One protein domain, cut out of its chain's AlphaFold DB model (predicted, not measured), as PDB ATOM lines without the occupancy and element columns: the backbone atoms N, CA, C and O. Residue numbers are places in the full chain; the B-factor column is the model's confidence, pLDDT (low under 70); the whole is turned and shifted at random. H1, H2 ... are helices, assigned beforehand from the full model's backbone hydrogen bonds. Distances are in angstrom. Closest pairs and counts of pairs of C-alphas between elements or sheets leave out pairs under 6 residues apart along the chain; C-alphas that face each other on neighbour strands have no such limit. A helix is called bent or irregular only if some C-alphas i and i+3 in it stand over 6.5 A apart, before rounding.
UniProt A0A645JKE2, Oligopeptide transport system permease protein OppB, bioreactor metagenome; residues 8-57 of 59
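This is residues 8 to 57 of the 59 residues of the protein "Oligopeptide transport system permease protein OppB" of bioreactor metagenome (UniProt A0A645JKE2). One long straight helix, H2, makes the length of a rod, with a short helix, H1, folded back beside its first turns as a lopsided helical hairpin. Past the last residue of H2 the backbone turns off into H3, a single short turn of helix, and residues 28 to 57, of which 28 to 48 belong to H2 and 52 to 55 to H3, stand free. The printed part has 50 residues with three named helices in the order H1, H2, H3 and no named strand, and its class is all helix. It is extended, with a radius of gyration of the C-alphas of 17.6 A and spans of 52 by 18 by 11 A.

The longest helix is H2, residues 20 to 48. H1, residues 8 to 16, touches H2 with 7 pairs of C-alphas within 8 A, and the closest C-alphas of the two are those of Tyr 11 and Ile 23, 6.0 A apart. H2 touches H1 with residues 20 to 26 alone. The lines of H1 and H2 stand at a shallow tilt of 34 degrees, only just short of steep, and the two run opposite ways as a helical hairpin. H3, residues 52 to 55, and H2 only just touch, and only at the corner by their link, with 3 pairs of C-alphas within 8 A. Their closest C-alphas are those of Gly 46 and Ile 52, 6.9 A apart, and H2 touches H3 with residues 45 to 46 alone. H1 and H3 are apart. In H1 and H2 every pair of backbone O of residue i and N of residue i+4 is within hydrogen-bond range. H3, with four residues, is too short for such a pair, and its one pair of O of residue i and N of residue i+3 is not within range.

H2 measures 40.8 A from its first C-alpha, Tyr 20 at (-25.702, -19.214, 29.247), to its last, Val 48 at (-23.327, -59.627, 34.643). Between these two points y changes far more than x or z. H1 begins at C-alpha 8, at (-31.518, -31.155, 22.974), and measures 12.5 A to the C-alpha of Ser 16. H3 measures 5.6 A from the C-alpha of Ile 52 to that of Ala 55. None of the three helices is bent.

The two C-alphas farthest apart are those of Asp 17 and Ser 57, at 53.0 A, while the first and last printed C-alphas, those of Gly 8 and Ser 57, are 43.0 A apart. The printed part has no cut. The links from H1 to H2 and from H2 to H3 are both tight, with 3 residues each. The mean pLDDT of the printed part is 85.1, and residues 49 to 57 are under 70, with a mean of 59 in H3.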
ATOM      1  N   GLY A   8     -32.608 -31.536  23.879       84.69
ATOM      2  CA  GLY A   8     -31.518 -31.155  22.974       84.69
ATOM      3  C   GLY A   8     -31.859 -29.982  22.048       84.69
ATOM      4  O   GLY A   8     -30.999 -29.153  21.768       84.69
ATOM      5  N   ALA A   9     -33.119 -29.853  21.619       86.88
ATOM      6  CA  ALA A   9     -33.552 -28.709  20.818       86.88
ATOM      7  C   ALA A   9     -33.527 -27.412  21.643       86.88
ATOM      8  O   ALA A   9     -33.136 -26.366  21.130       86.88
ATOM      9  N   TYR A  10     -33.867 -27.493  22.933       87.38
ATOM     10  CA  TYR A  10     -33.720 -26.374  23.865       87.38
ATOM     11  C   TYR A  10     -32.257 -25.992  24.097       87.38
ATOM     12  O   TYR A  10     -31.954 -24.806  24.152       87.38
ATOM     13  N   TYR A  11     -31.349 -26.968  24.165       87.56
ATOM     14  CA  TYR A  11     -29.916 -26.695  24.263       87.56
ATOM     15  C   TYR A  11     -29.394 -25.938  23.034       87.56
ATOM     16  O   TYR A  11     -28.768 -24.894  23.173       87.56
ATOM     17  N   VAL A  12     -29.706 -26.417  21.825       88.31
ATOM     18  CA  VAL A  12     -29.293 -25.756  20.571       88.31
ATOM     19  C   VAL A  12     -29.888 -24.353  20.464       88.31
ATOM     20  O   VAL A  12     -29.194 -23.416  20.071       88.31
ATOM     21  N   LYS A  13     -31.154 -24.185  20.867       90.81
ATOM     22  CA  LYS A  13     -31.796 -22.873  20.919       90.81
ATOM     23  C   LYS A  13     -31.090 -21.938  21.905       90.81
ATOM     24  O   LYS A  13     -30.792 -20.811  21.540       90.81
ATOM     25  N   ALA A  14     -30.756 -22.413  23.102       88.62
ATOM     26  CA  ALA A  14     -30.033 -21.626  24.098       88.62
ATOM     27  C   ALA A  14     -28.644 -21.187  23.609       88.62
ATOM     28  O   ALA A  14     -28.241 -20.058  23.864       88.62
ATOM     29  N   VAL A  15     -27.934 -22.036  22.856       90.06
ATOM     30  CA  VAL A  15     -26.666 -21.651  22.208       90.06
ATOM     31  C   VAL A  15     -26.889 -20.551  21.171       90.06
ATOM     32  O   VAL A  15     -26.143 -19.577  21.151       90.06
ATOM     33  N   SER A  16     -27.928 -20.674  20.341       92.25
ATOM     34  CA  SER A  16     -28.281 -19.648  19.351       92.25
ATOM     35  C   SER A  16     -28.675 -18.316  20.002       92.25
ATOM     36  O   SER A  16     -28.289 -17.253  19.519       92.25
ATOM     37  N   ASP A  17     -29.408 -18.375  21.113       92.69
ATOM     38  CA  ASP A  17     -29.907 -17.213  21.853       92.69
ATOM     39  C   ASP A  17     -28.870 -16.668  22.865       92.69
ATOM     40  O   ASP A  17     -29.135 -15.681  23.545       92.69
ATOM     41  N   ASN A  18     -27.674 -17.274  22.946       92.19
ATOM     42  CA  ASN A  18     -26.618 -16.977  23.930       92.19
ATOM     43  C   ASN A  18     -27.107 -16.999  25.395       92.19
ATOM     44  O   ASN A  18     -26.599 -16.279  26.256       92.19
ATOM     45  N   ASP A  19     -28.082 -17.856  25.696       90.50
ATOM     46  CA  ASP A  19     -28.608 -18.058  27.044       90.50
ATOM     47  C   ASP A  19     -27.701 -19.020  27.828       90.50
ATOM     48  O   ASP A  19     -27.897 -20.239  27.876       90.50
ATOM     49  N   TYR A  20     -26.669 -18.455  28.453       91.06
ATOM     50  CA  TYR A  20     -25.702 -19.214  29.247       91.06
ATOM     51  C   TYR A  20     -26.326 -19.914  30.458       91.06
ATOM     52  O   TYR A  20     -25.853 -20.981  30.853       91.06
ATOM     53  N   THR A  21     -27.391 -19.357  31.040       93.31
ATOM     54  CA  THR A  21     -28.076 -19.967  32.183       93.31
ATOM     55  C   THR A  21     -28.730 -21.279  31.768       93.31
ATOM     56  O   THR A  21     -28.559 -22.294  32.450       93.31
ATOM     57  N   MET A  22     -29.413 -21.298  30.622       92.25
ATOM     58  CA  MET A  22     -30.043 -22.507  30.099       92.25
ATOM     59  C   MET A  22     -29.007 -23.547  29.646       92.25
ATOM     60  O   MET A  22     -29.166 -24.735  29.938       92.25
ATOM     61  N   ILE A  23     -27.907 -23.117  29.016       93.56
ATOM     62  CA  ILE A  23     -26.788 -23.996  28.628       93.56
ATOM     63  C   ILE A  23     -26.182 -24.684  29.854       93.56
ATOM     64  O   ILE A  23     -26.027 -25.909  29.864       93.56
ATOM     65  N   LEU A  24     -25.853 -23.921  30.899       94.19
ATOM     66  CA  LEU A  24     -25.249 -24.455  32.121       94.19
ATOM     67  C   LEU A  24     -26.216 -25.376  32.870       94.19
ATOM     68  O   LEU A  24     -25.819 -26.464  33.285       94.19
ATOM     69  N   GLY A  25     -27.489 -24.987  32.984       94.31
ATOM     70  CA  GLY A  25     -28.518 -25.803  33.629       94.31
ATOM     71  C   GLY A  25     -28.695 -27.163  32.953       94.31
ATOM     72  O   GLY A  25     -28.669 -28.197  33.621       94.31
ATOM     73  N   LEU A  26     -28.797 -27.182  31.620       93.19
ATOM     74  CA  LEU A  26     -28.908 -28.423  30.849       93.19
ATOM     75  C   LEU A  26     -27.621 -29.256  30.899       93.19
ATOM     76  O   LEU A  26     -27.694 -30.480  30.983       93.19
ATOM     77  N   THR A  27     -26.450 -28.616  30.906       93.50
ATOM     78  CA  THR A  27     -25.158 -29.313  31.022       93.50
ATOM     79  C   THR A  27     -25.042 -30.044  32.357       93.50
ATOM     80  O   THR A  27     -24.703 -31.226  32.377       93.50
ATOM     81  N   ILE A  28     -25.369 -29.381  33.471       95.75
ATOM     82  CA  ILE A  28     -25.349 -30.006  34.802       95.75
ATOM     83  C   ILE A  28     -26.386 -31.130  34.876       95.75
ATOM     84  O   ILE A  28     -26.081 -32.213  35.374       95.75
ATOM     85  N   PHE A  29     -27.587 -30.913  34.334       94.69
ATOM     86  CA  PHE A  29     -28.625 -31.941  34.281       94.69
ATOM     87  C   PHE A  29     -28.152 -33.199  33.535       94.69
ATOM     88  O   PHE A  29     -28.269 -34.310  34.055       94.69
ATOM     89  N   TYR A  30     -27.552 -33.033  32.353       93.94
ATOM     90  CA  TYR A  30     -26.983 -34.150  31.602       93.94
ATOM     91  C   TYR A  30     -25.796 -34.797  32.309       93.94
ATOM     92  O   TYR A  30     -25.686 -36.019  32.274       93.94
ATOM     93  N   ALA A  31     -24.942 -34.025  32.981       95.94
ATOM     94  CA  ALA A  31     -23.830 -34.569  33.753       95.94
ATOM     95  C   ALA A  31     -24.323 -35.477  34.891       95.94
ATOM     96  O   ALA A  31     -23.802 -36.576  35.066       95.94
ATOM     97  N   VAL A  32     -25.364 -35.065  35.622       96.88
ATOM     98  CA  VAL A  32     -25.971 -35.885  36.683       96.88
ATOM     99  C   VAL A  32     -26.576 -37.164  36.107       96.88
ATOM    100  O   VAL A  32     -26.336 -38.244  36.642       96.88
ATOM    101  N   LEU A  33     -27.315 -37.063  34.999       96.12
ATOM    102  CA  LEU A  33     -27.895 -38.227  34.324       96.12
ATOM    103  C   LEU A  33     -26.797 -39.183  33.842       96.12
ATOM    104  O   LEU A  33     -26.889 -40.388  34.055       96.12
ATOM    105  N   TYR A  34     -25.724 -38.647  33.261       96.00
ATOM    106  CA  TYR A  34     -24.576 -39.421  32.808       96.00
ATOM    107  C   TYR A  34     -23.896 -40.168  33.959       96.00
ATOM    108  O   TYR A  34     -23.668 -41.370  33.851       96.00
ATOM    109  N   VAL A  35     -23.643 -39.501  35.087       96.56
ATOM    110  CA  VAL A  35     -23.082 -40.147  36.284       96.56
ATOM    111  C   VAL A  35     -24.030 -41.215  36.830       96.56
ATOM    112  O   VAL A  35     -23.580 -42.302  37.183       96.56
ATOM    113  N   ALA A  36     -25.341 -40.963  36.847       97.00
ATOM    114  CA  ALA A  36     -26.322 -41.972  37.238       97.00
ATOM    115  C   ALA A  36     -26.267 -43.199  36.313       97.00
ATOM    116  O   ALA A  36     -26.254 -44.329  36.797       97.00
ATOM    117  N   CYS A  37     -26.160 -42.996  34.996       96.38
ATOM    118  CA  CYS A  37     -25.963 -44.081  34.037       96.38
ATOM    119  C   CYS A  37     -24.652 -44.835  34.271       96.38
ATOM    120  O   CYS A  37     -24.661 -46.059  34.200       96.38
ATOM    121  N   LEU A  38     -23.549 -44.150  34.584       95.25
ATOM    122  CA  LEU A  38     -22.284 -44.806  34.922       95.25
ATOM    123  C   LEU A  38     -22.426 -45.709  36.151       95.25
ATOM    124  O   LEU A  38     -22.020 -46.863  36.097       95.25
ATOM    125  N   ILE A  39     -23.083 -45.236  37.212       94.00
ATOM    126  CA  ILE A  39     -23.343 -46.045  38.415       94.00
ATOM    127  C   ILE A  39     -24.196 -47.269  38.071       94.00
ATOM    128  O   ILE A  39     -23.911 -48.378  38.520       94.00
ATOM    129  N   VAL A  40     -25.240 -47.082  37.259       94.19
ATOM    130  CA  VAL A  40     -26.081 -48.186  36.777       94.19
ATOM    131  C   VAL A  40     -25.232 -49.204  36.019       94.19
ATOM    132  O   VAL A  40     -25.341 -50.399  36.278       94.19
ATOM    133  N   VAL A  41     -24.356 -48.740  35.131       91.31
ATOM    134  CA  VAL A  41     -23.451 -49.579  34.345       91.31
ATOM    135  C   VAL A  41     -22.460 -50.334  35.238       91.31
ATOM    136  O   VAL A  41     -22.301 -51.535  35.050       91.31
ATOM    137  N   ASP A  42     -21.866 -49.699  36.247       87.56
ATOM    138  CA  ASP A  42     -20.967 -50.358  37.205       87.56
ATOM    139  C   ASP A  42     -21.680 -51.465  37.996       87.56
ATOM    140  O   ASP A  42     -21.140 -52.559  38.185       87.56
ATOM    141  N   ILE A  43     -22.924 -51.218  38.419       87.19
ATOM    142  CA  ILE A  43     -23.759 -52.222  39.094       87.19
ATOM    143  C   ILE A  43     -24.080 -53.376  38.139       87.19
ATOM    144  O   ILE A  43     -23.948 -54.543  38.516       87.19
ATOM    145  N   LEU A  44     -24.474 -53.068  36.902       88.50
ATOM    146  CA  LEU A  44     -24.744 -54.066  35.867       88.50
ATOM    147  C   LEU A  44     -23.506 -54.912  35.571       88.50
ATOM    148  O   LEU A  44     -23.633 -56.129  35.508       88.50
ATOM    149  N   TYR A  45     -22.318 -54.317  35.464       81.69
ATOM    150  CA  TYR A  45     -21.075 -55.069  35.290       81.69
ATOM    151  C   TYR A  45     -20.767 -55.963  36.492       81.69
ATOM    152  O   TYR A  45     -20.354 -57.104  36.298       81.69
ATOM    153  N   GLY A  46     -21.033 -55.510  37.720       76.56
ATOM    154  CA  GLY A  46     -20.882 -56.337  38.920       76.56
ATOM    155  C   GLY A  46     -21.823 -57.549  38.973       76.56
ATOM    156  O   GLY A  46     -21.474 -58.561  39.580       76.56
ATOM    157  N   ILE A  47     -23.000 -57.462  38.342       76.56
ATOM    158  CA  ILE A  47     -23.993 -58.549  38.282       76.56
ATOM    159  C   ILE A  47     -23.745 -59.471  37.082       76.56
ATOM    160  O   ILE A  47     -23.831 -60.690  37.216       76.56
ATOM    161  N   VAL A  48     -23.470 -58.896  35.909       77.25
ATOM    162  CA  VAL A  48     -23.327 -59.627  34.643       77.25
ATOM    163  C   VAL A  48     -21.967 -60.317  34.546       77.25
ATOM    164  O   VAL A  48     -21.908 -61.422  34.009       77.25
ATOM    165  N   ASP A  49     -20.893 -59.729  35.083       63.84
ATOM    166  CA  ASP A  49     -19.561 -60.335  35.039       63.84
ATOM    167  C   ASP A  49     -18.955 -60.563  36.441       63.84
ATOM    168  O   ASP A  49     -18.265 -59.700  37.000       63.84
ATOM    169  N   PRO A  50     -19.140 -61.764  37.027       60.44
ATOM    170  CA  PRO A  50     -18.544 -62.115  38.313       60.44
ATOM    171  C   PRO A  50     -17.003 -62.200  38.281       60.44
ATOM    172  O   PRO A  50     -16.392 -62.309  39.350       60.44
ATOM    173  N   ARG A  51     -16.334 -62.128  37.111       61.97
ATOM    174  CA  ARG A  51     -14.855 -62.133  37.034       61.97
ATOM    175  C   ARG A  51     -14.212 -60.848  37.536       61.97
ATOM    176  O   ARG A  51     -13.085 -60.912  38.028       61.97
ATOM    177  N   ILE A  52     -14.903 -59.705  37.481       61.72
ATOM    178  CA  ILE A  52     -14.349 -58.415  37.937       61.72
ATOM    179  C   ILE A  52     -13.964 -58.455  39.426       61.72
ATOM    180  O   ILE A  52     -13.022 -57.787  39.853       61.72
ATOM    181  N   LYS A  53     -14.625 -59.313  40.216       59.12
ATOM    182  CA  LYS A  53     -14.326 -59.508  41.639       59.12
ATOM    183  C   LYS A  53     -12.992 -60.226  41.888       59.12
ATOM    184  O   LYS A  53     -12.408 -60.038  42.949       59.12
ATOM    185  N   ILE A  54     -12.496 -61.016  40.929       57.81
ATOM    186  CA  ILE A  54     -11.258 -61.802  41.074       57.81
ATOM    187  C   ILE A  54     -10.021 -60.926  40.804       57.81
ATOM    188  O   ILE A  54      -9.011 -61.067  41.484       57.81
ATOM    189  N   ALA A  55     -10.120 -59.943  39.902       57.25
ATOM    190  CA  ALA A  55      -9.002 -59.063  39.543       57.25
ATOM    191  C   ALA A  55      -8.682 -57.966  40.583       57.25
ATOM    192  O   ALA A  55      -7.601 -57.389  40.545       57.25
ATOM    193  N   LYS A  56      -9.585 -57.676  41.536       56.25
ATOM    194  CA  LYS A  56      -9.317 -56.724  42.638       56.25
ATOM    195  C   LYS A  56      -8.544 -57.360  43.810       56.25
ATOM    196  O   LYS A  56      -8.214 -56.666  44.764       56.25
ATOM    197  N   SER A  57      -8.242 -58.660  43.743       48.38
ATOM    198  CA  SER A  57      -7.449 -59.392  44.741       48.38
ATOM    199  C   SER A  57      -5.985 -59.563  44.314       48.38
ATOM    200  O   SER A  57      -5.429 -60.644  44.454       48.38
TER     201      SER A  57